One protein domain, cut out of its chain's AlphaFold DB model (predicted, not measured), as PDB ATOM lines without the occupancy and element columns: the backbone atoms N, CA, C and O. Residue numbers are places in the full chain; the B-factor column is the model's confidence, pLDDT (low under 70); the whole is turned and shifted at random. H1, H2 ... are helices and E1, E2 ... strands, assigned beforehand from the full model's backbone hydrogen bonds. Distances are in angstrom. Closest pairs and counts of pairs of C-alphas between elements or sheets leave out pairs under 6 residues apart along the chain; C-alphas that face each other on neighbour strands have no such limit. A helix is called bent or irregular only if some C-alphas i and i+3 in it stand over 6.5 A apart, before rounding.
ATOM      1  N   LEU A   2     358.104 248.582 327.919       94.75
ATOM      2  CA  LEU A   2     359.031 248.939 326.833       94.75
ATOM      3  C   LEU A   2     359.973 250.109 327.180       94.75
ATOM      4  O   LEU A   2     361.181 249.927 327.106       94.75
ATOM      5  N   LYS A   3     359.436 251.224 327.702       95.69
ATOM      6  CA  LYS A   3     360.209 252.368 328.237       95.69
ATOM      7  C   LYS A   3     361.406 251.955 329.091       95.69
ATOM      8  O   LYS A   3     362.547 252.256 328.761       95.69
ATOM      9  N   LYS A   4     361.159 251.166 330.142       96.94
ATOM     10  CA  LYS A   4     362.218 250.688 331.045       96.94
ATOM     11  C   LYS A   4     363.251 249.802 330.343       96.94
ATOM     12  O   LYS A   4     364.403 249.807 330.753       96.94
ATOM     13  N   VAL A   5     362.854 249.029 329.329       97.75
ATOM     14  CA  VAL A   5     363.791 248.207 328.547       97.75
ATOM     15  C   VAL A   5     364.687 249.094 327.690       97.75
ATOM     16  O   VAL A   5     365.891 248.874 327.667       97.75
ATOM     17  N   PHE A   6     364.137 250.122 327.046       97.62
ATOM     18  CA  PHE A   6     364.949 251.048 326.264       97.62
ATOM     19  C   PHE A   6     365.932 251.826 327.140       97.62
ATOM     20  O   PHE A   6     367.133 251.762 326.900       97.62
ATOM     21  N   GLN A   7     365.442 252.443 328.213       97.12
ATOM     22  CA  GLN A   7     366.254 253.265 329.117       97.12
ATOM     23  C   GLN A   7     367.373 252.483 329.816       97.12
ATOM     24  O   GLN A   7     368.487 252.975 329.928       97.12
ATOM     25  N   ASN A   8     367.096 251.259 330.281       97.31
ATOM     26  CA  ASN A   8     368.041 250.519 331.129       97.31
ATOM     27  C   ASN A   8     368.781 249.389 330.406       97.31
ATOM     28  O   ASN A   8     369.605 248.724 331.026       97.31
ATOM     29  N   LYS A   9     368.441 249.094 329.145       97.56
ATOM     30  CA  LYS A   9     369.075 248.002 328.390       97.56
ATOM     31  C   LYS A   9     369.479 248.425 326.988       97.56
ATOM     32  O   LYS A   9     370.653 248.340 326.674       97.56
ATOM     33  N   ILE A  10     368.535 248.873 326.158       97.50
ATOM     34  CA  ILE A  10     368.822 249.129 324.736       97.50
ATOM     35  C   ILE A  10     369.758 250.327 324.566       97.50
ATOM     36  O   ILE A  10     370.765 250.194 323.885       97.50
ATOM     37  N   ILE A  11     369.474 251.463 325.213       97.12
ATOM     38  CA  ILE A  11     370.329 252.652 325.114       97.12
ATOM     39  C   ILE A  11     371.733 252.384 325.682       97.12
ATOM     40  O   ILE A  11     372.683 252.587 324.931       97.12
ATOM     41  N   PRO A  12     371.901 251.842 326.910       97.19
ATOM     42  CA  PRO A  12     373.228 251.473 327.411       97.19
ATOM     43  C   PRO A  12     373.988 250.521 326.483       97.19
ATOM     44  O   PRO A  12     375.166 250.727 326.217       97.19
ATOM     45  N   LEU A  13     373.306 249.518 325.925       98.12
ATOM     46  CA  LEU A  13     373.926 248.568 325.006       98.12
ATOM     47  C   LEU A  13     374.405 249.253 323.716       98.12
ATOM     48  O   LEU A  13     375.504 248.981 323.244       98.12
ATOM     49  N   LEU A  14     373.613 250.168 323.152       97.69
ATOM     50  CA  LEU A  14     374.019 250.944 321.979       97.69
ATOM     51  C   LEU A  14     375.200 251.879 322.289       97.69
ATOM     52  O   LEU A  14     376.078 252.023 321.444       97.69
ATOM     53  N   GLN A  15     375.263 252.458 323.495       95.56
ATOM     54  CA  GLN A  15     376.418 253.253 323.936       95.56
ATOM     55  C   GLN A  15     377.707 252.419 324.012       95.56
ATOM     56  O   GLN A  15     378.783 252.940 323.721       95.56
ATOM     57  N   GLU A  16     377.609 251.138 324.381       96.31
ATOM     58  CA  GLU A  16     378.744 250.207 324.379       96.31
ATOM     59  C   GLU A  16     379.165 249.811 322.954       96.31
ATOM     60  O   GLU A  16     380.358 249.804 322.651       96.31
ATOM     61  N   TYR A  17     378.208 249.516 322.063       97.06
ATOM     62  CA  TYR A  17     378.503 249.115 320.680       97.06
ATOM     63  C   TYR A  17     379.067 250.253 319.821       97.06
ATOM     64  O   TYR A  17     380.010 250.036 319.064       97.06
ATOM     65  N   PHE A  18     378.499 251.455 319.926       94.81
ATOM     66  CA  PHE A  18     378.868 252.624 319.124       94.81
ATOM     67  C   PHE A  18     379.671 253.628 319.954       94.81
ATOM     68  O   PHE A  18     379.375 254.823 319.995       94.81
ATOM     69  N   TYR A  19     380.679 253.129 320.668       87.88
ATOM     70  CA  TYR A  19     381.496 253.949 321.553       87.88
ATOM     71  C   TYR A  19     382.064 255.180 320.820       87.88
ATOM     72  O   TYR A  19     382.735 255.053 319.798       87.88
ATOM     73  N   ASN A  20     381.804 256.369 321.373       83.50
ATOM     74  CA  ASN A  20     382.136 257.696 320.830       83.50
ATOM     75  C   ASN A  20     381.418 258.126 319.535       83.50
ATOM     76  O   ASN A  20     381.718 259.214 319.045       83.50
ATOM     77  N   ASP A  21     380.455 257.359 319.019       90.88
ATOM     78  CA  ASP A  21     379.707 257.719 317.809       90.88
ATOM     79  C   ASP A  21     378.188 257.700 318.040       90.88
ATOM     80  O   ASP A  21     377.456 256.778 317.679       90.88
ATOM     81  N   TYR A  22     377.697 258.767 318.670       93.50
ATOM     82  CA  TYR A  22     376.270 258.944 318.945       93.50
ATOM     83  C   TYR A  22     375.461 259.305 317.696       93.50
ATOM     84  O   TYR A  22     374.241 259.139 317.712       93.50
ATOM     85  N   ALA A  23     376.118 259.735 316.612       93.50
ATOM     86  CA  ALA A  23     375.460 259.927 315.327       93.50
ATOM     87  C   ALA A  23     374.999 258.575 314.764       93.50
ATOM     88  O   ALA A  23     373.857 258.453 314.323       93.50
ATOM     89  N   LEU A  24     375.834 257.532 314.877       95.19
ATOM     90  CA  LEU A  24     375.437 256.168 314.515       95.19
ATOM     91  C   LEU A  24     374.317 255.625 315.405       95.19
ATOM     92  O   LEU A  24     373.395 254.992 314.889       95.19
ATOM     93  N   ILE A  25     374.337 255.897 316.715       96.62
ATOM     94  CA  ILE A  25     373.223 255.487 317.586       96.62
ATOM     95  C   ILE A  25     371.927 256.184 317.159       96.62
ATOM     96  O   ILE A  25     370.887 255.531 317.061       96.62
ATOM     97  N   ASN A  26     371.982 257.488 316.877       95.62
ATOM     98  CA  ASN A  26     370.821 258.239 316.415       95.62
ATOM     99  C   ASN A  26     370.262 257.663 315.105       95.62
ATOM    100  O   ASN A  26     369.061 257.418 315.006       95.62
ATOM    101  N   ALA A  27     371.145 257.334 314.158       95.44
ATOM    102  CA  ALA A  27     370.776 256.713 312.890       95.44
ATOM    103  C   ALA A  27     370.130 255.327 313.078       95.44
ATOM    104  O   ALA A  27     369.118 255.029 312.447       95.44
ATOM    105  N   VAL A  28     370.650 254.490 313.985       96.69
ATOM    106  CA  VAL A  28     370.041 253.185 314.332       96.69
ATOM    107  C   VAL A  28     368.635 253.353 314.914       96.69
ATOM    108  O   VAL A  28     367.771 252.502 314.711       96.69
ATOM    109  N   LEU A  29     368.389 254.453 315.623       97.00
ATOM    110  CA  LEU A  29     367.079 254.810 316.165       97.00
ATOM    111  C   LEU A  29     366.215 255.607 315.169       97.00
ATOM    112  O   LEU A  29     365.168 256.119 315.559       97.00
ATOM    113  N   ASN A  30     366.631 255.695 313.900       96.62
ATOM    114  CA  ASN A  30     365.991 256.449 312.817       96.62
ATOM    115  C   ASN A  30     365.742 257.934 313.144       96.62
ATOM    116  O   ASN A  30     364.738 258.525 312.742       96.62
ATOM    117  N   ASP A  31     366.641 258.524 313.931       95.38
ATOM    118  CA  ASP A  31     366.528 259.869 314.493       95.38
ATOM    119  C   ASP A  31     365.163 260.129 315.158       95.38
ATOM    120  O   ASP A  31     364.581 261.207 315.037       95.38
ATOM    121  N   ASN A  32     364.624 259.133 315.869       95.31
ATOM    122  CA  ASN A  32     363.315 259.225 316.523       95.31
ATOM    123  C   ASN A  32     363.255 260.217 317.705       95.31
ATOM    124  O   ASN A  32     362.205 260.352 318.331       95.31
ATOM    125  N   GLY A  33     364.368 260.873 318.044       94.56
ATOM    126  CA  GLY A  33     364.479 261.874 319.105       94.56
ATOM    127  C   GLY A  33     364.905 261.339 320.476       94.56
ATOM    128  O   GLY A  33     365.103 262.134 321.393       94.56
ATOM    129  N   MET A  34     365.077 260.021 320.658       96.06
ATOM    130  CA  MET A  34     365.645 259.470 321.906       96.06
ATOM    131  C   MET A  34     367.086 259.936 322.139       96.06
ATOM    132  O   MET A  34     367.521 260.078 323.285       96.06
ATOM    133  N   ILE A  35     367.812 260.157 321.047       95.31
ATOM    134  CA  ILE A  35     369.106 260.825 320.994       95.31
ATOM    135  C   ILE A  35     368.949 261.997 320.033       95.31
ATOM    136  O   ILE A  35     368.163 261.931 319.091       95.31
ATOM    137  N   PHE A  36     369.636 263.097 320.295       92.50
ATOM    138  CA  PHE A  36     369.585 264.261 319.423       92.50
ATOM    139  C   PHE A  36     370.884 265.044 319.509       92.50
ATOM    140  O   PHE A  36     371.553 265.067 320.544       92.50
ATOM    141  N   GLU A  37     371.239 265.680 318.400       90.25
ATOM    142  CA  GLU A  37     372.362 266.603 318.356       90.25
ATOM    143  C   GLU A  37     372.040 267.838 319.203       90.25
ATOM    144  O   GLU A  37     370.998 268.480 319.033       90.25
ATOM    145  N   ASP A  38     372.940 268.183 320.119       83.81
ATOM    146  CA  ASP A  38     372.842 269.415 320.878       83.81
ATOM    147  C   ASP A  38     373.274 270.590 320.005       83.81
ATOM    148  O   ASP A  38     374.453 270.934 319.886       83.81
ATOM    149  N   LYS A  39     372.279 271.208 319.371       74.50
ATOM    150  CA  LYS A  39     372.458 272.421 318.571       74.50
ATOM    151  C   LYS A  39     372.596 273.676 319.434       74.50
ATOM    152  O   LYS A  39     372.742 274.767 318.884       74.50
ATOM    153  N   LYS A  40     372.506 273.574 320.769       66.12
ATOM    154  CA  LYS A  40     372.623 274.752 321.627       66.12
ATOM    155  C   LYS A  40     374.054 275.250 321.652       66.12
ATOM    156  O   LYS A  40     375.003 274.523 321.941       66.12
ATOM    157  N   ASP A  41     374.165 276.552 321.444       59.72
ATOM    158  CA  ASP A  41     375.393 277.311 321.597       59.72
ATOM    159  C   ASP A  41     375.660 277.589 323.088       59.72
ATOM    160  O   ASP A  41     375.704 278.727 323.560       59.72
ATOM    161  N   ASP A  42     375.722 276.522 323.888       68.75
ATOM    162  CA  ASP A  42     375.967 276.637 325.318       68.75
ATOM    163  C   ASP A  42     377.430 277.041 325.541       68.75
ATOM    164  O   ASP A  42     378.360 276.429 325.013       68.75
ATOM    165  N   LYS A  43     377.651 278.068 326.368       72.50
ATOM    166  CA  LYS A  43     378.984 278.555 326.748       72.50
ATOM    167  C   LYS A  43     379.878 277.431 327.291       72.50
ATOM    168  O   LYS A  43     381.095 277.471 327.106       72.50
ATOM    169  N   TYR A  44     379.295 276.440 327.963       72.06
ATOM    170  CA  TYR A  44     379.994 275.253 328.441       72.06
ATOM    171  C   TYR A  44     380.385 274.312 327.294       72.06
ATOM    172  O   TYR A  44     381.538 273.887 327.230       72.06
ATOM    173  N   LEU A  45     379.475 274.046 326.353       72.81
ATOM    174  CA  LEU A  45     379.755 273.217 325.173       72.81
ATOM    175  C   LEU A  45     380.803 273.870 324.269       72.81
ATOM    176  O   LEU A  45     381.720 273.196 323.809       72.81
ATOM    177  N   GLN A  46     380.743 275.192 324.096       73.06
ATOM    178  CA  GLN A  46     381.771 275.952 323.389       73.06
ATOM    179  C   GLN A  46     383.139 275.841 324.068       73.06
ATOM    180  O   GLN A  46     384.162 275.684 323.407       73.06
ATOM    181  N   LYS A  47     383.180 275.849 325.405       75.00
ATOM    182  CA  LYS A  47     384.426 275.614 326.142       75.00
ATOM    183  C   LYS A  47     384.981 274.210 325.892       75.00
ATOM    184  O   LYS A  47     386.193 274.078 325.800       75.00
ATOM    185  N   ILE A  48     384.125 273.194 325.766       75.56
ATOM    186  CA  ILE A  48     384.539 271.821 325.437       75.56
ATOM    187  C   ILE A  48     385.060 271.731 323.999       75.56
ATOM    188  O   ILE A  48     386.121 271.151 323.789       75.56
ATOM    189  N   LYS A  49     384.358 272.325 323.025       72.25
ATOM    190  CA  LYS A  49     384.778 272.351 321.611       72.25
ATOM    191  C   LYS A  49     386.124 273.049 321.403       72.25
ATOM    192  O   LYS A  49     386.858 272.680 320.499       72.25
ATOM    193  N   ASN A  50     386.448 274.028 322.247       70.69
ATOM    194  CA  ASN A  50     387.704 274.779 322.203       70.69
ATOM    195  C   ASN A  50     388.856 274.129 322.999       70.69
ATOM    196  O   ASN A  50     389.899 274.757 323.165       70.69
ATOM    197  N   LEU A  51     388.686 272.917 323.542       73.62
ATOM    198  CA  LEU A  51     389.796 272.163 324.134       73.62
ATOM    199  C   LEU A  51     390.608 271.501 323.018       73.62
ATOM    200  O   LEU A  51     390.044 270.750 322.231       73.62
ATOM    201  N   ASP A  52     391.930 271.691 323.010       58.03
ATOM    202  CA  ASP A  52     392.854 271.181 321.974       58.03
ATOM    203  C   ASP A  52     392.785 269.654 321.734       58.03
ATOM    204  O   ASP A  52     393.270 269.150 320.723       58.03
ATOM    205  N   SER A  53     392.194 268.895 322.662       63.72
ATOM    206  CA  SER A  53     391.995 267.441 322.577       63.72
ATOM    207  C   SER A  53     390.661 267.013 321.952       63.72
ATOM    208  O   SER A  53     390.474 265.832 321.648       63.72
ATOM    209  N   VAL A  54     389.721 267.940 321.769       61.62
ATOM    210  CA  VAL A  54     388.403 267.694 321.183       61.62
ATOM    211  C   VAL A  54     388.420 268.285 319.783       61.62
ATOM    212  O   VAL A  54     388.600 269.485 319.621       61.62
ATOM    213  N   ASN A  55     388.243 267.453 318.750       62.94
ATOM    214  CA  ASN A  55     388.046 267.985 317.402       62.94
ATOM    215  C   ASN A  55     386.786 268.868 317.432       62.94
ATOM    216  O   ASN A  55     385.689 268.351 317.661       62.94
ATOM    217  N   SER A  56     386.955 270.176 317.239       61.69
ATOM    218  CA  SER A  56     385.896 271.190 317.304       61.69
ATOM    219  C   SER A  56     384.801 270.979 316.252       61.69
ATOM    220  O   SER A  56     383.701 271.513 316.395       61.69
ATOM    221  N   GLU A  57     385.068 270.143 315.243       67.31
ATOM    222  CA  GLU A  57     384.110 269.680 314.235       67.31
ATOM    223  C   GLU A  57     383.145 268.599 314.748       67.31
ATOM    224  O   GLU A  57     382.163 268.291 314.079       67.31
ATOM    225  N   ARG A  58     383.399 267.983 315.914       73.50
ATOM    226  CA  ARG A  58     382.517 266.932 316.440       73.50
ATOM    227  C   ARG A  58     381.254 267.529 317.050       73.50
ATOM    228  O   ARG A  58     381.301 268.287 318.023       73.50
ATOM    229  N   SER A  59     380.118 267.107 316.513       83.50
ATOM    230  CA  SER A  59     378.802 267.337 317.095       83.50
ATOM    231  C   SER A  59     378.674 266.660 318.458       83.50
ATOM    232  O   SER A  59     379.112 265.525 318.659       83.50
ATOM    233  N   ILE A  60     378.065 267.369 319.407       85.12
ATOM    234  CA  ILE A  60     377.740 266.833 320.730       85.12
ATOM    235  C   ILE A  60     376.308 266.318 320.663       85.12
ATOM    236  O   ILE A  60     375.439 266.993 320.120       85.12
ATOM    237  N   TYR A  61     376.062 265.133 321.208       90.88
ATOM    238  CA  TYR A  61     374.739 264.518 321.251       90.88
ATOM    239  C   TYR A  61     374.308 264.309 322.696       90.88
ATOM    240  O   TYR A  61     375.128 263.987 323.556       90.88
ATOM    241  N   ASN A  62     373.008 264.431 322.937       92.06
ATOM    242  CA  ASN A  62     372.386 264.130 324.217       92.06
ATOM    243  C   ASN A  62     371.405 262.972 324.078       92.06
ATOM    244  O   ASN A  62     370.758 262.799 323.048       92.06
ATOM    245  N   ILE A  63     371.252 262.221 325.166       94.81
ATOM    246  CA  ILE A  63     370.147 261.284 325.346       94.81
ATOM    247  C   ILE A  63     369.004 262.048 326.014       94.81
ATOM    248  O   ILE A  63     369.226 262.789 326.974       94.81
ATOM    249  N   ALA A  64     367.778 261.857 325.532       95.62
ATOM    250  CA  ALA A  64     366.599 262.438 326.155       95.62
ATOM    251  C   ALA A  64     366.494 262.022 327.630       95.62
ATOM    252  O   ALA A  64     366.659 260.847 327.972       95.62
ATOM    253  N   SER A  65     366.179 262.982 328.506       95.44
ATOM    254  CA  SER A  65     365.994 262.720 329.939       95.44
ATOM    255  C   SER A  65     365.043 261.543 330.152       95.44
ATOM    256  O   SER A  65     364.024 261.440 329.472       95.44
ATOM    257  N   PHE A  66     365.341 260.647 331.094       94.44
ATOM    258  CA  PHE A  66     364.511 259.455 331.320       94.44
ATOM    259  C   PHE A  66     363.095 259.787 331.831       94.44
ATOM    260  O   PHE A  66     362.178 258.968 331.689       94.44
ATOM    261  N   ASP A  67     362.897 260.999 332.346       94.69
ATOM    262  CA  ASP A  67     361.591 261.524 332.753       94.69
ATOM    263  C   ASP A  67     360.845 262.247 331.616       94.69
ATOM    264  O   ASP A  67     359.701 262.664 331.792       94.69
ATOM    265  N   ASP A  68     361.459 262.384 330.437       95.94
ATOM    266  CA  ASP A  68     360.835 263.020 329.281       95.94
ATOM    267  C   ASP A  68     359.658 262.185 328.740       95.94
ATOM    268  O   ASP A  68     359.682 260.948 328.716       95.94
ATOM    269  N   LYS A  69     358.622 262.883 328.264       95.06
ATOM    270  CA  LYS A  69     357.410 262.288 327.686       95.06
ATOM    271  C   LYS A  69     357.684 261.516 326.398       95.06
ATOM    272  O   LYS A  69     356.859 260.692 326.015       95.06
ATOM    273  N   ILE A  70     358.805 261.761 325.720       95.19
ATOM    274  CA  ILE A  70     359.209 261.028 324.518       95.19
ATOM    275  C   ILE A  70     359.220 259.514 324.758       95.19
ATOM    276  O   ILE A  70     358.744 258.744 323.930       95.19
ATOM    277  N   TRP A  71     359.649 259.082 325.944       96.88
ATOM    278  CA  TRP A  71     359.705 257.671 326.308       96.88
ATOM    279  C   TRP A  71     358.323 257.040 326.516       96.88
ATOM    280  O   TRP A  71     358.213 255.814 326.566       96.88
ATOM    281  N   ASP A  72     357.277 257.849 326.665       96.56
ATOM    282  CA  ASP A  72     355.899 257.394 326.864       96.56
ATOM    283  C   ASP A  72     355.090 257.372 325.554       96.56
ATOM    284  O   ASP A  72     354.020 256.766 325.509       96.56
ATOM    285  N   LYS A  73     355.612 257.974 324.476       96.19
ATOM    286  CA  LYS A  73     354.990 258.003 323.145       96.19
ATOM    287  C   LYS A  73     355.304 256.727 322.368       96.19
ATOM    288  O   LYS A  73     356.470 256.393 322.161       96.19
ATOM    289  N   ILE A  74     354.275 256.011 321.916       95.88
ATOM    290  CA  ILE A  74     354.461 254.760 321.163       95.88
ATOM    291  C   ILE A  74     355.072 255.017 319.780       95.88
ATOM    292  O   ILE A  74     355.877 254.219 319.300       95.88
ATOM    293  N   GLU A  75     354.756 256.167 319.192       96.44
ATOM    294  CA  GLU A  75     355.176 256.610 317.865       96.44
ATOM    295  C   GLU A  75     356.701 256.710 317.762       96.44
ATOM    296  O   GLU A  75     357.275 256.367 316.736       96.44
ATOM    297  N   ILE A  76     357.375 257.075 318.857       97.19
ATOM    298  CA  ILE A  76     358.841 257.157 318.935       97.19
ATOM    299  C   ILE A  76     359.477 255.777 318.732       97.19
ATOM    300  O   ILE A  76     360.491 255.639 318.052       97.19
ATOM    301  N   TYR A  77     358.875 254.725 319.288       97.56
ATOM    302  CA  TYR A  77     359.367 253.358 319.103       97.56
ATOM    303  C   TYR A  77     359.026 252.819 317.715       97.56
ATOM    304  O   TYR A  77     359.801 252.054 317.149       97.56
ATOM    305  N   GLN A  78     357.868 253.195 317.169       97.75
ATOM    306  CA  GLN A  78     357.462 252.786 315.824       97.75
ATOM    307  C   GLN A  78     358.330 253.433 314.744       97.75
ATOM    308  O   GLN A  78     358.675 252.767 313.774       97.75
ATOM    309  N   ALA A  79     358.749 254.683 314.949       97.75
ATOM    310  CA  ALA A  79     359.637 255.411 314.048       97.75
ATOM    311  C   ALA A  79     360.961 254.678 313.769       97.75
ATOM    312  O   ALA A  79     361.532 254.851 312.701       97.75
ATOM    313  N   ILE A  80     361.412 253.799 314.673       97.50
ATOM    314  CA  ILE A  80     362.631 252.993 314.479       97.50
ATOM    315  C   ILE A  80     362.533 252.112 313.221       97.50
ATOM    316  O   ILE A  80     363.543 251.868 312.572       97.50
ATOM    317  N   TYR A  81     361.337 251.628 312.871       97.00
ATOM    318  CA  TYR A  81     361.126 250.723 311.733       97.00
ATOM    319  C   TYR A  81     360.078 251.217 310.724       97.00
ATOM    320  O   TYR A  81     359.792 250.518 309.754       97.00
ATOM    321  N   ASN A  82     359.463 252.376 310.965       97.69
ATOM    322  CA  ASN A  82     358.457 252.966 310.091       97.69
ATOM    323  C   ASN A  82     358.877 254.383 309.686       97.69
ATOM    324  O   ASN A  82     358.741 255.333 310.464       97.69
ATOM    325  N   ASP A  83     359.327 254.510 308.440       95.75
ATOM    326  CA  ASP A  83     359.825 255.765 307.878       95.75
ATOM    327  C   ASP A  83     358.742 256.839 307.741       95.75
ATOM    328  O   ASP A  83     359.038 258.022 307.879       95.75
ATOM    329  N   GLU A  84     357.476 256.472 307.528       96.12
ATOM    330  CA  GLU A  84     356.381 257.450 307.460       96.12
ATOM    331  C   GLU A  84     356.200 258.159 308.809       96.12
ATOM    332  O   GLU A  84     356.054 259.382 308.866       96.12
ATOM    333  N   ILE A  85     356.267 257.397 309.907       95.69
ATOM    334  CA  ILE A  85     356.184 257.943 311.267       95.69
ATOM    335  C   ILE A  85     357.441 258.758 311.584       95.69
ATOM    336  O   ILE A  85     357.326 259.863 312.118       95.69
ATOM    337  N   ALA A  86     358.626 258.250 311.233       94.25
ATOM    338  CA  ALA A  86     359.883 258.955 311.462       94.25
ATOM    339  C   ALA A  86     359.918 260.309 310.740       94.25
ATOM    340  O   ALA A  86     360.209 261.331 311.359       94.25
ATOM    341  N   ASN A  87     359.545 260.343 309.460       93.56
ATOM    342  CA  ASN A  87     359.505 261.572 308.669       93.56
ATOM    343  C   ASN A  87     358.496 262.580 309.232       93.56
ATOM    344  O   ASN A  87     358.786 263.773 309.288       93.56
ATOM    345  N   LYS A  88     357.338 262.115 309.717       93.06
ATOM    346  CA  LYS A  88     356.363 262.989 310.379       93.06
ATOM    347  C   LYS A  88     356.946 263.652 311.633       93.06
ATOM    348  O   LYS A  88     356.796 264.857 311.797       93.06
ATOM    349  N   LEU A  89     357.634 262.889 312.484       89.19
ATOM    350  CA  LEU A  89     358.267 263.415 313.698       89.19
ATOM    351  C   LEU A  89     359.387 264.417 313.387       89.19
ATOM    352  O   LEU A  89     359.552 265.384 314.124       89.19
ATOM    353  N   LYS A  90     360.152 264.201 312.311       86.25
ATOM    354  CA  LYS A  90     361.218 265.121 311.879       86.25
ATOM    355  C   LYS A  90     360.635 266.472 311.452       86.25
ATOM    356  O   LYS A  90     361.074 267.499 311.952       86.25
ATOM    357  N   ASN A  91     359.570 266.454 310.651       80.25
ATOM    358  CA  ASN A  91     358.904 267.666 310.160       80.25
ATOM    359  C   ASN A  91     358.173 268.470 311.255       80.25
ATOM    360  O   ASN A  91     357.911 269.650 311.071       80.25
ATOM    361  N   GLU A  92     357.796 267.842 312.374       72.38
ATOM    362  CA  GLU A  92     357.173 268.531 313.520       72.38
ATOM    363  C   GLU A  92     358.194 269.250 314.422       72.38
ATOM    364  O   GLU A  92     357.800 270.064 315.258       72.38
ATOM    365  N   ASN A  93     359.488 268.936 314.283       59.94
ATOM    366  CA  ASN A  93     360.576 269.476 315.103       59.94
ATOM    367  C   ASN A  93     361.463 270.504 314.361       59.94
ATOM    368  O   ASN A  93     362.414 271.009 314.967       59.94
TER     369      ASN A  93
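Overview. This is residues 2 to 93 of the 94 residues of an uncharacterized protein of Campylobacter jejuni (UniProt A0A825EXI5). A very short two-strand ribbon, E1 and E2, lies near the middle of the model, with H2 packed on it and the long helix H1 beyond H2. The stretch between the two strands makes an arm that runs out to H3 and folds back, and residues 50 to 55 stick out at its tip; at the opposite end of the longest axis, H4, H5 and H6 follow one another in a curve. The printed part has 92 residues with six named helices and two named strands in the order H1, H2, E1, H3, E2, H4, H5, H6; the strands are antiparallel and the class is mostly helix. The whole is only just compact, close to loose, with a radius of gyration of the C-alphas of 14.3 A and spans of 41 by 29 by 23 A.

Arrangement. H1, residues 2 to 17, has a kink of 29 degrees near residue 9 and is only just irregular, with C-alphas 8 and 11 6.8 A apart. With residues 14 to 15 alone it only just touches H2, residues 22 to 28, with 3 pairs of C-alphas within 8 A. The closest are those of Leu 14 and Ile 25, 6.4 A apart; the two helices run opposite ways at a steep tilt of 58 degrees. The closest C-alphas of H2 and E1, residues 35 to 37, are those of Asn 26 and Ile 35, 5.5 A apart. E1 is antiparallel to E2, residues 61 to 63, at 154 degrees; N 36 and O 62, at 3.0 A, and N 62 and O 36, at 2.9 A, are within hydrogen-bond range. H3, residues 43 to 49, is apart from H1 and H2, for instance. H4, residues 69 to 72, is close to H1 but not clearly touching it; their closest C-alphas, of Lys 3 and Trp 71, are 5.7 A apart. H5, residues 74 to 78, is near H1, with 5 pairs of C-alphas within 10 A. H5 and H6, residues 83 to 91, touch only at the corner by their link, with the C-alphas of Glu 75 and Ile 85 closest at 6.8 A. Every O i to N i+4 pair is within hydrogen-bond range in H2, H3, H5 and H6, and 10 of 12 are in H1; H4 is too short for such a pair.

Along the chain. H1 begins at C-alpha 2, (359.031, 248.939, 326.833), and is 20.4 A long. H2 is 9.7 A long and H3 9.9 A. E1 begins at C-alpha 35, (369.106, 260.825, 320.994). H6, 12.2 A long, ends at C-alpha 91, (358.904, 267.666, 310.160).

Size, cuts and confidence. The C-alphas of Asp 52 and Ile 74 are the two farthest apart, at 41.8 A. The printed part has no cut. The link from H3 to E2, 11 residues, is long. The mean pLDDT of the printed part is 88.3; residues 40 to 42, 52 to 57 and 93 are under 70.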